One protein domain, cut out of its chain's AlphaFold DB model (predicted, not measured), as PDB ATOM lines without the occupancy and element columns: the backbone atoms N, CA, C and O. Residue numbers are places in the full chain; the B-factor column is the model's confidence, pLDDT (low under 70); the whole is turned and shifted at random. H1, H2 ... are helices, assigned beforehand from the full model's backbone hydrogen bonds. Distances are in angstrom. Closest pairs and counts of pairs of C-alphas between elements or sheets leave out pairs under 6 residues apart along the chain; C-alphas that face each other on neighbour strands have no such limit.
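AT A GLANCE: This is residues 2 to 37 and 73 to 156 of the 159 residues of an uncharacterized protein of Methylorubrum extorquens (UniProt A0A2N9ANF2). One long helix, H5, runs through the middle of the domain, and other helices cross it: H3 at close range, and H4 nearer to where H5 begins. H2 packs on H5 with residues 24 to 28, H1 packs across H3 with residues 14 to 21, and residues 2 to 12 of H1 stick out as a straight arm, while residues 104 to 128 form a long loop around the end where H5 begins. The printed part has 120 residues with five named helices, in the order H1, H2, H3, H4, H5, and no named strand; the class is all helix. It is compact, with a radius of gyration of the C-alphas of 15.7 A, and spans 49 by 38 by 23 A.

IN THESE COORDINATES: H1, residues 2 to 22, begins at C-alpha 2 at (154.267, 78.966, -28.347) and is 30.8 A long from first to last C-alpha. H2 is residues 24 to 35, 16.0 A. After the cut, H3 is residues 73 to 85, 18.5 A, with C-alpha 73 at (138.119, 94.656, -11.510). H4 is residues 90 to 103, 20.1 A. H5, residues 129 to 154, is the longest at 37.7 A and ends at C-alpha 154 at (129.888, 106.069, -22.048).

HOW THE PARTS SIT: H5 is the hub, touching three helices. With its residues 138 to 146 it touches H3; the closest C-alphas, those of Gly 76 and Ala 142, are 3.8 A apart, and the two run opposite ways at a steep tilt of 69 degrees, only just short of about perpendicular. With residues 134 to 141 it touches residues 24 to 28 of H2, closest at the C-alphas of Glu 25 and Trp 137, 5.5 A; they run the same way at a shallow tilt of 34 degrees, only just short of steep. With residues 132 to 136 it touches H4, closest at the C-alphas of Val 99 and Ala 136, 5.5 A, about perpendicular at 79 degrees. Residues 14 to 21 of H1 touch residues 74 to 79 of H3, closest at the C-alphas of Ala 17 and Ala 75, 5.1 A, about perpendicular at 79 degrees. H4 is apart from H1 and H2. Every O i to N i+4 pair is within hydrogen-bond range in H1, H2, H3 and H4, and 21 of 22 are in H5.

THE WHOLE: The two C-alphas farthest apart, those of Thr 2 and Ala 118, are 50.7 A apart. Residues 38 to 72 are not printed, and C-alphas 37 and 73 across the cut are 16.7 A apart. H4 to H5 is a long link of 25 residues. Residues 32 to 37 and 150 to 156 stand free, as do residues 2 to 12. The mean pLDDT of the printed part is 85.8; residues 105 to 107 and 147 to 156 are under 70.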
ATOM      1  N   THR A   2     155.078  77.763 -28.639       73.81
ATOM      2  CA  THR A   2     154.267  78.966 -28.347       73.81
ATOM      3  C   THR A   2     152.946  78.637 -27.641       73.81
ATOM      4  O   THR A   2     152.611  79.281 -26.654       73.81
ATOM      5  N   GLU A   3     152.257  77.575 -28.065       76.19
ATOM      6  CA  GLU A   3     151.002  77.105 -27.446       76.19
ATOM      7  C   GLU A   3     151.178  76.730 -25.966       76.19
ATOM      8  O   GLU A   3     150.376  77.117 -25.123       76.19
ATOM      9  N   THR A   4     152.291  76.077 -25.619       88.38
ATOM     10  CA  THR A   4     152.621  75.713 -24.233       88.38
ATOM     11  C   THR A   4     152.854  76.942 -23.346       88.38
ATOM     12  O   THR A   4     152.467  76.944 -22.182       88.38
ATOM     13  N   LYS A   5     153.454  78.013 -23.889       91.75
ATOM     14  CA  LYS A   5     153.674  79.270 -23.150       91.75
ATOM     15  C   LYS A   5     152.367  80.028 -22.908       91.75
ATOM     16  O   LYS A   5     152.190  80.590 -21.832       91.75
ATOM     17  N   ILE A   6     151.458  80.024 -23.885       93.31
ATOM     18  CA  ILE A   6     150.132  80.644 -23.747       93.31
ATOM     19  C   ILE A   6     149.307  79.900 -22.692       93.31
ATOM     20  O   ILE A   6     148.755  80.544 -21.806       93.31
ATOM     21  N   ALA A   7     149.288  78.563 -22.729       93.69
ATOM     22  CA  ALA A   7     148.583  77.757 -21.732       93.69
ATOM     23  C   ALA A   7     149.111  78.005 -20.306       93.69
ATOM     24  O   ALA A   7     148.329  78.231 -19.385       93.69
ATOM     25  N   ALA A   8     150.437  78.061 -20.132       94.69
ATOM     26  CA  ALA A   8     151.045  78.375 -18.837       94.69
ATOM     27  C   ALA A   8     150.677  79.786 -18.340       94.69
ATOM     28  O   ALA A   8     150.403  79.980 -17.156       94.69
ATOM     29  N   ALA A   9     150.630  80.776 -19.239       93.88
ATOM     30  CA  ALA A   9     150.202  82.128 -18.894       93.88
ATOM     31  C   ALA A   9     148.719  82.171 -18.489       93.88
ATOM     32  O   ALA A   9     148.378  82.805 -17.494       93.88
ATOM     33  N   GLN A  10     147.843  81.462 -19.207       93.12
ATOM     34  CA  GLN A  10     146.422  81.351 -18.860       93.12
ATOM     35  C   GLN A  10     146.224  80.714 -17.480       93.12
ATOM     36  O   GLN A  10     145.438  81.217 -16.678       93.12
ATOM     37  N   GLU A  11     146.970  79.652 -17.178       94.06
ATOM     38  CA  GLU A  11     146.934  79.004 -15.868       94.06
ATOM     39  C   GLU A  11     147.395  79.953 -14.752       94.06
ATOM     40  O   GLU A  11     146.747  80.046 -13.709       94.06
ATOM     41  N   ALA A  12     148.479  80.705 -14.969       96.38
ATOM     42  CA  ALA A  12     148.967  81.687 -14.003       96.38
ATOM     43  C   ALA A  12     147.939  82.800 -13.742       96.38
ATOM     44  O   ALA A  12     147.698  83.165 -12.591       96.38
ATOM     45  N   VAL A  13     147.291  83.296 -14.798       95.00
ATOM     46  CA  VAL A  13     146.222  84.302 -14.713       95.00
ATOM     47  C   VAL A  13     145.026  83.758 -13.927       95.00
ATOM     48  O   VAL A  13     144.525  84.440 -13.032       95.00
ATOM     49  N   ALA A  14     144.603  82.519 -14.189       92.81
ATOM     50  CA  ALA A  14     143.510  81.884 -13.454       92.81
ATOM     51  C   ALA A  14     143.841  81.696 -11.963       92.81
ATOM     52  O   ALA A  14     143.005  81.980 -11.108       92.81
ATOM     53  N   LYS A  15     145.074  81.283 -11.634       96.62
ATOM     54  CA  LYS A  15     145.541  81.161 -10.240       96.62
ATOM     55  C   LYS A  15     145.569  82.509  -9.524       96.62
ATOM     56  O   LYS A  15     145.127  82.594  -8.382       96.62
ATOM     57  N   ALA A  16     146.045  83.561 -10.190       96.62
ATOM     58  CA  ALA A  16     146.052  84.907  -9.626       96.62
ATOM     59  C   ALA A  16     144.627  85.405  -9.335       96.62
ATOM     60  O   ALA A  16     144.372  85.949  -8.263       96.62
ATOM     61  N   ALA A  17     143.685  85.174 -10.254       95.69
ATOM     62  CA  ALA A  17     142.287  85.534 -10.041       95.69
ATOM     63  C   ALA A  17     141.657  84.747  -8.883       95.69
ATOM     64  O   ALA A  17     140.986  85.336  -8.039       95.69
ATOM     65  N   ALA A  18     141.910  83.436  -8.813       94.56
ATOM     66  CA  ALA A  18     141.422  82.590  -7.727       94.56
ATOM     67  C   ALA A  18     141.931  83.075  -6.361       94.56
ATOM     68  O   ALA A  18     141.127  83.252  -5.449       94.56
ATOM     69  N   LEU A  19     143.227  83.388  -6.255       97.12
ATOM     70  CA  LEU A  19     143.827  83.929  -5.033       97.12
ATOM     71  C   LEU A  19     143.195  85.268  -4.624       97.12
ATOM     72  O   LEU A  19     142.889  85.487  -3.457       97.12
ATOM     73  N   LEU A  20     142.942  86.169  -5.579       96.94
ATOM     74  CA  LEU A  20     142.247  87.427  -5.287       96.94
ATOM     75  C   LEU A  20     140.815  87.188  -4.775       96.94
ATOM     76  O   LEU A  20     140.363  87.878  -3.862       96.94
ATOM     77  N   LEU A  21     140.110  86.193  -5.321       96.31
ATOM     78  CA  LEU A  21     138.747  85.831  -4.920       96.31
ATOM     79  C   LEU A  21     138.663  85.079  -3.582       96.31
ATOM     80  O   LEU A  21     137.572  84.982  -3.014       96.31
ATOM     81  N   GLU A  22     139.772  84.559  -3.053       95.50
ATOM     82  CA  GLU A  22     139.866  84.110  -1.653       95.50
ATOM     83  C   GLU A  22     139.779  85.295  -0.679       95.50
ATOM     84  O   GLU A  22     139.267  85.155   0.430       95.50
ATOM     85  N   HIS A  23     140.186  86.484  -1.131       95.38
ATOM     86  CA  HIS A  23     140.166  87.733  -0.372       95.38
ATOM     87  C   HIS A  23     139.103  88.725  -0.869       95.38
ATOM     88  O   HIS A  23     139.255  89.933  -0.691       95.38
ATOM     89  N   ALA A  24     138.018  88.232  -1.478       93.69
ATOM     90  CA  ALA A  24     137.003  89.063  -2.132       93.69
ATOM     91  C   ALA A  24     136.419  90.168  -1.227       93.69
ATOM     92  O   ALA A  24     136.211  91.286  -1.689       93.69
ATOM     93  N   GLU A  25     136.203  89.879   0.061       93.88
ATOM     94  CA  GLU A  25     135.729  90.860   1.047       93.88
ATOM     95  C   GLU A  25     136.714  92.022   1.218       93.88
ATOM     96  O   GLU A  25     136.373  93.180   0.976       93.88
ATOM     97  N   GLY A  26     137.965  91.709   1.568       93.31
ATOM     98  CA  GLY A  26     139.006  92.720   1.753       93.31
ATOM     99  C   GLY A  26     139.280  93.501   0.469       93.31
ATOM    100  O   GLY A  26     139.447  94.718   0.511       93.31
ATOM    101  N   LEU A  27     139.255  92.826  -0.680       93.81
ATOM    102  CA  LEU A  27     139.442  93.449  -1.986       93.81
ATOM    103  C   LEU A  27     138.283  94.394  -2.350       93.81
ATOM    104  O   LEU A  27     138.529  95.484  -2.863       93.81
ATOM    105  N   GLY A  28     137.037  94.013  -2.051       90.50
ATOM    106  CA  GLY A  28     135.858  94.859  -2.248       90.50
ATOM    107  C   GLY A  28     135.875  96.101  -1.359       90.50
ATOM    108  O   GLY A  28     135.649  97.213  -1.841       90.50
ATOM    109  N   MET A  29     136.224  95.941  -0.078       91.50
ATOM    110  CA  MET A  29     136.386  97.067   0.848       91.50
ATOM    111  C   MET A  29     137.527  97.996   0.424       91.50
ATOM    112  O   MET A  29     137.354  99.215   0.421       91.50
ATOM    113  N   LEU A  30     138.670  97.438   0.016       91.44
ATOM    114  CA  LEU A  30     139.804  98.217  -0.475       91.44
ATOM    115  C   LEU A  30     139.424  99.018  -1.726       91.44
ATOM    116  O   LEU A  30     139.680 100.216  -1.782       91.44
ATOM    117  N   ALA A  31     138.746  98.400  -2.696       89.44
ATOM    118  CA  ALA A  31     138.277  99.096  -3.892       89.44
ATOM    119  C   ALA A  31     137.290 100.229  -3.566       89.44
ATOM    120  O   ALA A  31     137.345 101.299  -4.175       89.44
ATOM    121  N   MET A  32     136.410 100.032  -2.580       87.81
ATOM    122  CA  MET A  32     135.520 101.089  -2.100       87.81
ATOM    123  C   MET A  32     136.300 102.267  -1.502       87.81
ATOM    124  O   MET A  32     135.976 103.413  -1.802       87.81
ATOM    125  N   VAL A  33     137.318 102.004  -0.678       89.62
ATOM    126  CA  VAL A  33     138.150 103.059  -0.079       89.62
ATOM    127  C   VAL A  33     138.931 103.804  -1.160       89.62
ATOM    128  O   VAL A  33     138.861 105.028  -1.231       89.62
ATOM    129  N   GLU A  34     139.610 103.077  -2.045       88.12
ATOM    130  CA  GLU A  34     140.445 103.679  -3.088       88.12
ATOM    131  C   GLU A  34     139.617 104.429  -4.144       88.12
ATOM    132  O   GLU A  34     140.052 105.462  -4.638       88.12
ATOM    133  N   SER A  35     138.391 103.992  -4.459       83.25
ATOM    134  CA  SER A  35     137.523 104.707  -5.415       83.25
ATOM    135  C   SER A  35     137.011 106.061  -4.914       83.25
ATOM    136  O   SER A  35     136.633 106.903  -5.724       83.25
ATOM    137  N   ARG A  36     136.992 106.278  -3.593       83.56
ATOM    138  CA  ARG A  36     136.602 107.551  -2.961       83.56
ATOM    139  C   ARG A  36     137.798 108.440  -2.644       83.56
ATOM    140  O   ARG A  36     137.626 109.506  -2.059       83.56
ATOM    141  N   ARG A  37     139.003 107.979  -2.964       77.31
ATOM    142  CA  ARG A  37     140.229 108.694  -2.661       77.31
ATOM    143  C   ARG A  37     140.315 109.939  -3.531       77.31
ATOM    144  O   ARG A  37     140.339 109.848  -4.757       77.31
ATOM    145  N   ARG A  73     138.773  94.806 -10.197       93.69
ATOM    146  CA  ARG A  73     138.119  94.656 -11.510       93.69
ATOM    147  C   ARG A  73     138.470  93.325 -12.170       93.69
ATOM    148  O   ARG A  73     137.592  92.675 -12.733       93.69
ATOM    149  N   PHE A  74     139.739  92.927 -12.119       95.44
ATOM    150  CA  PHE A  74     140.207  91.669 -12.694       95.44
ATOM    151  C   PHE A  74     139.551  90.463 -12.009       95.44
ATOM    152  O   PHE A  74     138.967  89.626 -12.697       95.44
ATOM    153  N   ALA A  75     139.552  90.425 -10.673       96.06
ATOM    154  CA  ALA A  75     138.885  89.383  -9.896       96.06
ATOM    155  C   ALA A  75     137.375  89.326 -10.192       96.06
ATOM    156  O   ALA A  75     136.843  88.254 -10.467       96.06
ATOM    157  N   GLY A  76     136.699  90.480 -10.224       94.50
ATOM    158  CA  GLY A  76     135.272  90.561 -10.547       94.50
ATOM    159  C   GLY A  76     134.934  90.054 -11.954       94.50
ATOM    160  O   GLY A  76     133.982  89.296 -12.127       94.50
ATOM    161  N   ARG A  77     135.732  90.407 -12.972       94.00
ATOM    162  CA  ARG A  77     135.536  89.901 -14.345       94.00
ATOM    163  C   ARG A  77     135.755  88.394 -14.441       94.00
ATOM    164  O   ARG A  77     135.011  87.722 -15.153       94.00
ATOM    165  N   PHE A  78     136.756  87.870 -13.737       94.81
ATOM    166  CA  PHE A  78     136.997  86.432 -13.688       94.81
ATOM    167  C   PHE A  78     135.832  85.694 -13.020       94.81
ATOM    168  O   PHE A  78     135.357  84.699 -13.556       94.81
ATOM    169  N   GLU A  79     135.315  86.212 -11.908       94.31
ATOM    170  CA  GLU A  79     134.135  85.646 -11.253       94.31
ATOM    171  C   GLU A  79     132.903  85.666 -12.170       94.31
ATOM    172  O   GLU A  79     132.219  84.654 -12.290       94.31
ATOM    173  N   ALA A  80     132.641  86.772 -12.874       91.12
ATOM    174  CA  ALA A  80     131.526  86.852 -13.820       91.12
ATOM    175  C   ALA A  80     131.616  85.769 -14.913       91.12
ATOM    176  O   ALA A  80     130.617  85.141 -15.261       91.12
ATOM    177  N   PHE A  81     132.825  85.510 -15.420       90.12
ATOM    178  CA  PHE A  81     133.072  84.424 -16.367       90.12
ATOM    179  C   PHE A  81     132.786  83.042 -15.754       90.12
ATOM    180  O   PHE A  81     132.131  82.213 -16.387       90.12
ATOM    181  N   GLN A  82     133.226  82.801 -14.517       90.50
ATOM    182  CA  GLN A  82     132.984  81.538 -13.810       90.50
ATOM    183  C   GLN A  82     131.489  81.305 -13.562       90.50
ATOM    184  O   GLN A  82     130.995  80.203 -13.789       90.50
ATOM    185  N   GLN A  83     130.748  82.345 -13.177       88.75
ATOM    186  CA  GLN A  83     129.300  82.266 -12.966       88.75
ATOM    187  C   GLN A  83     128.531  81.929 -14.245       88.75
ATOM    188  O   GLN A  83     127.549  81.188 -14.175       88.75
ATOM    189  N   GLU A  84     128.963  82.441 -15.402       87.88
ATOM    190  CA  GLU A  84     128.351  82.097 -16.689       87.88
ATOM    191  C   GLU A  84     128.672  80.652 -17.089       87.88
ATOM    192  O   GLU A  84     127.797  79.923 -17.553       87.88
ATOM    193  N   ARG A  85     129.908  80.200 -16.851       86.25
ATOM    194  CA  ARG A  85     130.296  78.804 -17.086       86.25
ATOM    195  C   ARG A  85     129.476  77.837 -16.227       86.25
ATOM    196  O   ARG A  85     129.046  76.795 -16.712       86.25
ATOM    197  N   ASP A  86     129.223  78.210 -14.977       83.62
ATOM    198  CA  ASP A  86     128.522  77.378 -13.998       83.62
ATOM    199  C   ASP A  86     127.006  77.687 -13.957       83.62
ATOM    200  O   ASP A  86     126.290  77.240 -13.059       83.62
ATOM    201  N   ARG A  87     126.484  78.430 -14.947       81.50
ATOM    202  CA  ARG A  87     125.114  78.975 -14.970       81.50
ATOM    203  C   ARG A  87     124.014  77.931 -14.805       81.50
ATOM    204  O   ARG A  87     122.994  78.235 -14.188       81.50
ATOM    205  N   TYR A  88     124.232  76.736 -15.350       84.62
ATOM    206  CA  TYR A  88     123.274  75.625 -15.366       84.62
ATOM    207  C   TYR A  88     123.542  74.561 -14.293       84.62
ATOM    208  O   TYR A  88     122.865  73.538 -14.261       84.62
ATOM    209  N   SER A  89     124.529  74.778 -13.420       88.94
ATOM    210  CA  SER A  89     124.774  73.902 -12.273       88.94
ATOM    211  C   SER A  89     123.679  74.095 -11.226       88.94
ATOM    212  O   SER A  89     123.423  75.227 -10.822       88.94
ATOM    213  N   GLU A  90     123.080  73.006 -10.737       88.31
ATOM    214  CA  GLU A  90     122.091  73.039  -9.647       88.31
ATOM    215  C   GLU A  90     122.645  73.774  -8.417       88.31
ATOM    216  O   GLU A  90     122.040  74.726  -7.929       88.31
ATOM    217  N   VAL A  91     123.868  73.429  -7.998       87.62
ATOM    218  CA  VAL A  91     124.559  74.098  -6.883       87.62
ATOM    219  C   VAL A  91     124.785  75.582  -7.181       87.62
ATOM    220  O   VAL A  91     124.623  76.416  -6.293       87.62
ATOM    221  N   GLY A  92     125.142  75.926  -8.422       85.44
ATOM    222  CA  GLY A  92     125.379  77.312  -8.834       85.44
ATOM    223  C   GLY A  92     124.104  78.158  -8.836       85.44
ATOM    224  O   GLY A  92     124.128  79.308  -8.399       85.44
ATOM    225  N   VAL A  93     122.985  77.585  -9.285       88.94
ATOM    226  CA  VAL A  93     121.666  78.232  -9.261       88.94
ATOM    227  C   VAL A  93     121.211  78.449  -7.824       88.94
ATOM    228  O   VAL A  93     120.931  79.586  -7.453       88.94
ATOM    229  N   THR A  94     121.224  77.411  -6.988       92.38
ATOM    230  CA  THR A  94     120.788  77.538  -5.593       92.38
ATOM    231  C   THR A  94     121.672  78.493  -4.798       92.38
ATOM    232  O   THR A  94     121.170  79.311  -4.032       92.38
ATOM    233  N   LEU A  95     122.994  78.452  -4.990       90.50
ATOM    234  CA  LEU A  95     123.892  79.394  -4.325       90.50
ATOM    235  C   LEU A  95     123.603  80.843  -4.740       90.50
ATOM    236  O   LEU A  95     123.645  81.737  -3.896       90.50
ATOM    237  N   ARG A  96     123.282  81.081  -6.018       88.75
ATOM    238  CA  ARG A  96     122.869  82.402  -6.511       88.75
ATOM    239  C   ARG A  96     121.575  82.864  -5.846       88.75
ATOM    240  O   ARG A  96     121.532  83.991  -5.369       88.75
ATOM    241  N   GLU A  97     120.571  81.996  -5.753       91.44
ATOM    242  CA  GLU A  97     119.304  82.300  -5.076       91.44
ATOM    243  C   GLU A  97     119.515  82.647  -3.596       91.44
ATOM    244  O   GLU A  97     118.927  83.602  -3.095       91.44
ATOM    245  N   GLU A  98     120.380  81.915  -2.887       92.88
ATOM    246  CA  GLU A  98     120.709  82.215  -1.488       92.88
ATOM    247  C   GLU A  98     121.423  83.563  -1.329       92.88
ATOM    248  O   GLU A  98     121.136  84.317  -0.397       92.88
ATOM    249  N   VAL A  99     122.316  83.911  -2.261       92.00
ATOM    250  CA  VAL A  99     122.934  85.243  -2.293       92.00
ATOM    251  C   VAL A  99     121.886  86.321  -2.580       92.00
ATOM    252  O   VAL A  99     121.862  87.335  -1.887       92.00
ATOM    253  N   GLU A 100     120.989  86.115  -3.542       90.81
ATOM    254  CA  GLU A 100     119.928  87.075  -3.870       90.81
ATOM    255  C   GLU A 100     118.950  87.282  -2.707       90.81
ATOM    256  O   GLU A 100     118.539  88.412  -2.449       90.81
ATOM    257  N   LYS A 101     118.626  86.234  -1.942       90.69
ATOM    258  CA  LYS A 101     117.845  86.362  -0.699       90.69
ATOM    259  C   LYS A 101     118.563  87.215   0.348       90.69
ATOM    260  O   LYS A 101     117.904  87.937   1.093       90.69
ATOM    261  N   LEU A 102     119.892  87.121   0.423       89.62
ATOM    262  CA  LEU A 102     120.703  87.842   1.405       89.62
ATOM    263  C   LEU A 102     120.876  89.325   1.056       89.62
ATOM    264  O   LEU A 102     120.693  90.179   1.920       89.62
ATOM    265  N   VAL A 103     121.290  89.628  -0.177       88.00
ATOM    266  CA  VAL A 103     121.715  90.983  -0.585       88.00
ATOM    267  C   VAL A 103     120.779  91.651  -1.599       88.00
ATOM    268  O   VAL A 103     120.993  92.809  -1.968       88.00
ATOM    269  N   GLY A 104     119.730  90.950  -2.034       82.88
ATOM    270  CA  GLY A 104     118.803  91.391  -3.071       82.88
ATOM    271  C   GLY A 104     119.313  91.145  -4.494       82.88
ATOM    272  O   GLY A 104     120.401  90.613  -4.731       82.88
ATOM    273  N   GLY A 105     118.507  91.574  -5.469       63.62
ATOM    274  CA  GLY A 105     118.875  91.576  -6.880       63.62
ATOM    275  C   GLY A 105     119.909  92.662  -7.173       63.62
ATOM    276  O   GLY A 105     119.545  93.814  -7.382       63.62
ATOM    277  N   THR A 106     121.179  92.255  -7.251       60.09
ATOM    278  CA  THR A 106     122.381  92.987  -7.710       60.09
ATOM    279  C   THR A 106     123.128  93.879  -6.709       60.09
ATOM    280  O   THR A 106     122.597  94.830  -6.151       60.09
ATOM    281  N   GLY A 107     124.437  93.619  -6.591       60.38
ATOM    282  CA  GLY A 107     125.477  94.626  -6.331       60.38
ATOM    283  C   GLY A 107     125.524  95.289  -4.952       60.38
ATOM    284  O   GLY A 107     126.479  96.018  -4.693       60.38
ATOM    285  N   SER A 108     124.563  95.044  -4.063       77.69
ATOM    286  CA  SER A 108     124.604  95.560  -2.691       77.69
ATOM    287  C   SER A 108     125.843  95.062  -1.950       77.69
ATOM    288  O   SER A 108     126.337  93.959  -2.203       77.69
ATOM    289  N   PHE A 109     126.349  95.880  -1.027       84.69
ATOM    290  CA  PHE A 109     127.417  95.453  -0.129       84.69
ATOM    291  C   PHE A 109     126.921  94.285   0.728       84.69
ATOM    292  O   PHE A 109     125.909  94.443   1.421       84.69
ATOM    293  N   PRO A 110     127.602  93.128   0.697       89.81
ATOM    294  CA  PRO A 110     127.253  92.031   1.578       89.81
ATOM    295  C   PRO A 110     127.408  92.445   3.046       89.81
ATOM    296  O   PRO A 110     128.321  93.210   3.377       89.81
ATOM    297  N   PRO A 111     126.535  91.956   3.943       88.62
ATOM    298  CA  PRO A 111     126.702  92.191   5.368       88.62
ATOM    299  C   PRO A 111     127.971  91.486   5.877       88.62
ATOM    300  O   PRO A 111     128.385  90.484   5.292       88.62
ATOM    301  N   PRO A 112     128.566  91.946   6.992       87.69
ATOM    302  CA  PRO A 112     129.659  91.233   7.647       87.69
ATOM    303  C   PRO A 112     129.268  89.795   8.007       87.69
ATOM    304  O   PRO A 112     128.123  89.534   8.382       87.69
ATOM    305  N   LEU A 113     130.239  88.876   8.011       87.75
ATOM    306  CA  LEU A 113     130.006  87.465   8.354       87.75
ATOM    307  C   LEU A 113     129.322  87.281   9.723       87.75
ATOM    308  O   LEU A 113     128.526  86.362   9.895       87.75
ATOM    309  N   SER A 114     129.602  88.161  10.690       88.62
ATOM    310  CA  SER A 114     128.985  88.152  12.025       88.62
ATOM    311  C   SER A 114     127.487  88.472  12.027       88.62
ATOM    312  O   SER A 114     126.804  88.155  12.997       88.62
ATOM    313  N   MET A 115     126.977  89.087  10.959       89.88
ATOM    314  CA  MET A 115     125.569  89.450  10.781       89.88
ATOM    315  C   MET A 115     124.825  88.475   9.859       89.88
ATOM    316  O   MET A 115     123.661  88.704   9.536       89.88
ATOM    317  N   MET A 116     125.477  87.392   9.424       90.75
ATOM    318  CA  MET A 116     124.853  86.399   8.556       90.75
ATOM    319  C   MET A 116     123.729  85.655   9.290       90.75
ATOM    320  O   MET A 116     123.963  85.115  10.375       90.75
ATOM    321  N   PRO A 117     122.525  85.555   8.697       88.06
ATOM    322  CA  PRO A 117     121.462  84.730   9.251       88.06
ATOM    323  C   PRO A 117     121.914  83.272   9.359       88.06
ATOM    324  O   PRO A 117     122.480  82.720   8.416       88.06
ATOM    325  N   ALA A 118     121.604  82.611  10.476       86.06
ATOM    326  CA  ALA A 118     121.886  81.180  10.639       86.06
ATOM    327  C   ALA A 118     121.155  80.310   9.598       86.06
ATOM    328  O   ALA A 118     121.594  79.206   9.294       86.06
ATOM    329  N   SER A 119     120.052  80.825   9.046       86.69
ATOM    330  CA  SER A 119     119.270  80.197   7.981       86.69
ATOM    331  C   SER A 119     119.818  80.439   6.572       86.69
ATOM    332  O   SER A 119     119.241  79.909   5.631       86.69
ATOM    333  N   ALA A 120     120.864  81.255   6.396       88.12
ATOM    334  CA  ALA A 120     121.419  81.530   5.073       88.12
ATOM    335  C   ALA A 120     122.132  80.287   4.521       88.12
ATOM    336  O   ALA A 120     123.055  79.769   5.151       88.12
ATOM    337  N   GLY A 121     121.741  79.829   3.333       90.00
ATOM    338  CA  GLY A 121     122.297  78.633   2.710       90.00
ATOM    339  C   GLY A 121     121.252  77.556   2.461       90.00
ATOM    340  O   GLY A 121     120.051  77.756   2.608       90.00
ATOM    341  N   HIS A 122     121.721  76.379   2.061       92.94
ATOM    342  CA  HIS A 122     120.853  75.295   1.624       92.94
ATOM    343  C   HIS A 122     121.382  73.952   2.124       92.94
ATOM    344  O   HIS A 122     122.239  73.322   1.499       92.94
ATOM    345  N   ALA A 123     120.833  73.486   3.250       90.25
ATOM    346  CA  ALA A 123     121.311  72.293   3.952       90.25
ATOM    347  C   ALA A 123     121.322  71.030   3.072       90.25
ATOM    348  O   ALA A 123     122.291  70.277   3.110       90.25
ATOM    349  N   ALA A 124     120.297  70.829   2.232       89.69
ATOM    350  CA  ALA A 124     120.215  69.652   1.357       89.69
ATOM    351  C   ALA A 124     121.346  69.573   0.312       89.69
ATOM    352  O   ALA A 124     121.683  68.484  -0.134       89.69
ATOM    353  N   LEU A 125     121.952  70.714  -0.039       90.44
ATOM    354  CA  LEU A 125     123.088  70.803  -0.963       90.44
ATOM    355  C   LEU A 125     124.411  71.076  -0.229       90.44
ATOM    356  O   LEU A 125     125.426  71.352  -0.861       90.44
ATOM    357  N   GLY A 126     124.410  71.052   1.110       92.19
ATOM    358  CA  GLY A 126     125.586  71.360   1.922       92.19
ATOM    359  C   GLY A 126     126.070  72.812   1.813       92.19
ATOM    360  O   GLY A 126     127.210  73.092   2.177       92.19
ATOM    361  N   ILE A 127     125.237  73.737   1.322       94.06
ATOM    362  CA  ILE A 127     125.590  75.156   1.216       94.06
ATOM    363  C   ILE A 127     125.457  75.808   2.593       94.06
ATOM    364  O   ILE A 127     124.376  75.848   3.178       94.06
ATOM    365  N   THR A 128     126.562  76.347   3.096       94.50
ATOM    366  CA  THR A 128     126.673  76.974   4.419       94.50
ATOM    367  C   THR A 128     126.542  78.500   4.358       94.50
ATOM    368  O   THR A 128     126.898  79.097   3.337       94.50
ATOM    369  N   PRO A 129     126.178  79.170   5.471       93.56
ATOM    370  CA  PRO A 129     126.160  80.633   5.535       93.56
ATOM    371  C   PRO A 129     127.497  81.264   5.128       93.56
ATOM    372  O   PRO A 129     127.538  82.282   4.444       93.56
ATOM    373  N   ARG A 130     128.619  80.628   5.493       93.62
ATOM    374  CA  ARG A 130     129.963  81.089   5.119       93.62
ATOM    375  C   ARG A 130     130.176  81.069   3.604       93.62
ATOM    376  O   ARG A 130     130.789  81.993   3.077       93.62
ATOM    377  N   GLN A 131     129.687  80.039   2.915       94.19
ATOM    378  CA  GLN A 131     129.772  79.959   1.454       94.19
ATOM    379  C   GLN A 131     128.875  80.999   0.787       94.19
ATOM    380  O   GLN A 131     129.331  81.651  -0.147       94.19
ATOM    381  N   VAL A 132     127.658  81.214   1.299       94.00
ATOM    382  CA  VAL A 132     126.772  82.285   0.811       94.00
ATOM    383  C   VAL A 132     127.438  83.650   0.985       94.00
ATOM    384  O   VAL A 132     127.492  84.423   0.037       94.00
ATOM    385  N   HIS A 133     128.024  83.929   2.151       94.50
ATOM    386  CA  HIS A 133     128.751  85.174   2.409       94.50
ATOM    387  C   HIS A 133     129.939  85.366   1.454       94.50
ATOM    388  O   HIS A 133     130.080  86.418   0.832       94.50
ATOM    389  N   ALA A 134     130.791  84.346   1.307       93.81
ATOM    390  CA  ALA A 134     131.932  84.409   0.395       93.81
ATOM    391  C   ALA A 134     131.473  84.641  -1.054       93.81
ATOM    392  O   ALA A 134     132.025  85.497  -1.746       93.81
ATOM    393  N   GLN A 135     130.430  83.932  -1.494       93.88
ATOM    394  CA  GLN A 135     129.868  84.113  -2.825       93.88
ATOM    395  C   GLN A 135     129.232  85.494  -2.996       93.88
ATOM    396  O   GLN A 135     129.382  86.087  -4.057       93.88
ATOM    397  N   ALA A 136     128.580  86.044  -1.972       93.94
ATOM    398  CA  ALA A 136     128.006  87.384  -2.026       93.94
ATOM    399  C   ALA A 136     129.082  88.445  -2.308       93.94
ATOM    400  O   ALA A 136     128.881  89.301  -3.169       93.94
ATOM    401  N   TRP A 137     130.255  88.348  -1.673       94.62
ATOM    402  CA  TRP A 137     131.391  89.234  -1.962       94.62
ATOM    403  C   TRP A 137     131.953  89.058  -3.372       94.62
ATOM    404  O   TRP A 137     132.260  90.045  -4.042       94.62
ATOM    405  N   ARG A 138     132.042  87.820  -3.862       94.12
ATOM    406  CA  ARG A 138     132.462  87.540  -5.243       94.12
ATOM    407  C   ARG A 138     131.470  88.110  -6.262       94.12
ATOM    408  O   ARG A 138     131.871  88.825  -7.178       94.12
ATOM    409  N   SER A 139     130.174  87.880  -6.055       92.31
ATOM    410  CA  SER A 139     129.091  88.430  -6.876       92.31
ATOM    411  C   SER A 139     129.040  89.959  -6.830       92.31
ATOM    412  O   SER A 139     128.781  90.586  -7.856       92.31
ATOM    413  N   HIS A 140     129.336  90.576  -5.681       91.81
ATOM    414  CA  HIS A 140     129.481  92.029  -5.570       91.81
ATOM    415  C   HIS A 140     130.619  92.540  -6.465       91.81
ATOM    416  O   HIS A 140     130.384  93.404  -7.304       91.81
ATOM    417  N   LEU A 141     131.820  91.952  -6.374       92.06
ATOM    418  CA  LEU A 141     132.947  92.315  -7.244       92.06
ATOM    419  C   LEU A 141     132.618  92.139  -8.733       92.06
ATOM    420  O   LEU A 141     132.955  93.007  -9.545       92.06
ATOM    421  N   ALA A 142     131.944  91.046  -9.098       92.00
ATOM    422  CA  ALA A 142     131.499  90.796 -10.466       92.00
ATOM    423  C   ALA A 142     130.537  91.886 -10.968       92.00
ATOM    424  O   ALA A 142     130.732  92.440 -12.054       92.00
ATOM    425  N   ALA A 143     129.547  92.256 -10.152       89.00
ATOM    426  CA  ALA A 143     128.603  93.323 -10.468       89.00
ATOM    427  C   ALA A 143     129.296  94.693 -10.587       89.00
ATOM    428  O   ALA A 143     129.072  95.422 -11.558       89.00
ATOM    429  N   SER A 144     130.190  95.040  -9.656       84.75
ATOM    430  CA  SER A 144     130.942  96.301  -9.680       84.75
ATOM    431  C   SER A 144     131.835  96.418 -10.916       84.75
ATOM    432  O   SER A 144     131.911  97.483 -11.534       84.75
ATOM    433  N   ALA A 145     132.476  95.321 -11.331       83.94
ATOM    434  CA  ALA A 145     133.315  95.296 -12.526       83.94
ATOM    435  C   ALA A 145     132.511  95.515 -13.824       83.94
ATOM    436  O   ALA A 145     133.020  96.144 -14.758       83.94
ATOM    437  N   ALA A 146     131.261  95.041 -13.881       71.06
ATOM    438  CA  ALA A 146     130.362  95.249 -15.018       71.06
ATOM    439  C   ALA A 146     129.880  96.708 -15.135       71.06
ATOM    440  O   ALA A 146     129.804  97.249 -16.239       71.06
ATOM    441  N   THR A 147     129.603  97.369 -14.007       59.34
ATOM    442  CA  THR A 147     129.179  98.780 -13.973       59.34
ATOM    443  C   THR A 147     130.282  99.718 -14.462       59.34
ATOM    444  O   THR A 147     130.029 100.610 -15.270       59.34
ATOM    445  N   ILE A 148     131.527  99.481 -14.046       52.53
ATOM    446  CA  ILE A 148     132.678 100.304 -14.443       52.53
ATOM    447  C   ILE A 148     132.952 100.209 -15.953       52.53
ATOM    448  O   ILE A 148     133.246 101.220 -16.586       52.53
ATOM    449  N   ALA A 149     132.779  99.027 -16.555       45.34
ATOM    450  CA  ALA A 149     132.947  98.852 -18.000       45.34
ATOM    451  C   ALA A 149     131.950  99.692 -18.823       45.34
ATOM    452  O   ALA A 149     132.278 100.139 -19.918       45.34
ATOM    453  N   ARG A 150     130.743  99.953 -18.299       40.09
ATOM    454  CA  ARG A 150     129.750 100.817 -18.964       40.09
ATOM    455  C   ARG A 150     130.097 102.303 -18.864       40.09
ATOM    456  O   ARG A 150     129.839 103.038 -19.812       40.09
ATOM    457  N   VAL A 151     130.709 102.737 -17.760       43.12
ATOM    458  CA  VAL A 151     131.159 104.131 -17.580       43.12
ATOM    459  C   VAL A 151     132.326 104.462 -18.517       43.12
ATOM    460  O   VAL A 151     132.342 105.536 -19.110       43.12
ATOM    461  N   GLU A 152     133.257 103.526 -18.728       40.06
ATOM    462  CA  GLU A 152     134.382 103.712 -19.662       40.06
ATOM    463  C   GLU A 152     133.932 103.769 -21.136       40.06
ATOM    464  O   GLU A 152     134.523 104.501 -21.924       40.06
ATOM    465  N   ILE A 153     132.851 103.073 -21.513       44.59
ATOM    466  CA  ILE A 153     132.282 103.138 -22.876       44.59
ATOM    467  C   ILE A 153     131.420 104.404 -23.069       44.59
ATOM    468  O   ILE A 153     131.374 104.965 -24.162       44.59
ATOM    469  N   GLY A 154     130.766 104.893 -22.009       38.19
ATOM    470  CA  GLY A 154     129.888 106.069 -22.048       38.19
ATOM    471  C   GLY A 154     130.593 107.431 -22.108       38.19
ATOM    472  O   GLY A 154     129.944 108.418 -22.436       38.19
ATOM    473  N   MET A 155     131.903 107.504 -21.840       42.31
ATOM    474  CA  MET A 155     132.700 108.741 -21.960       42.31
ATOM    475  C   MET A 155     133.483 108.851 -23.285       42.31
ATOM    476  O   MET A 155     134.320 109.736 -23.433       42.31
ATOM    477  N   GLY A 156     133.214 107.967 -24.254       41.25
ATOM    478  CA  GLY A 156     133.869 107.948 -25.570       41.25
ATOM    479  C   GLY A 156     133.095 108.601 -26.724       41.25
ATOM    480  O   GLY A 156     133.594 108.599 -27.844       41.25
TER     481      GLY A 156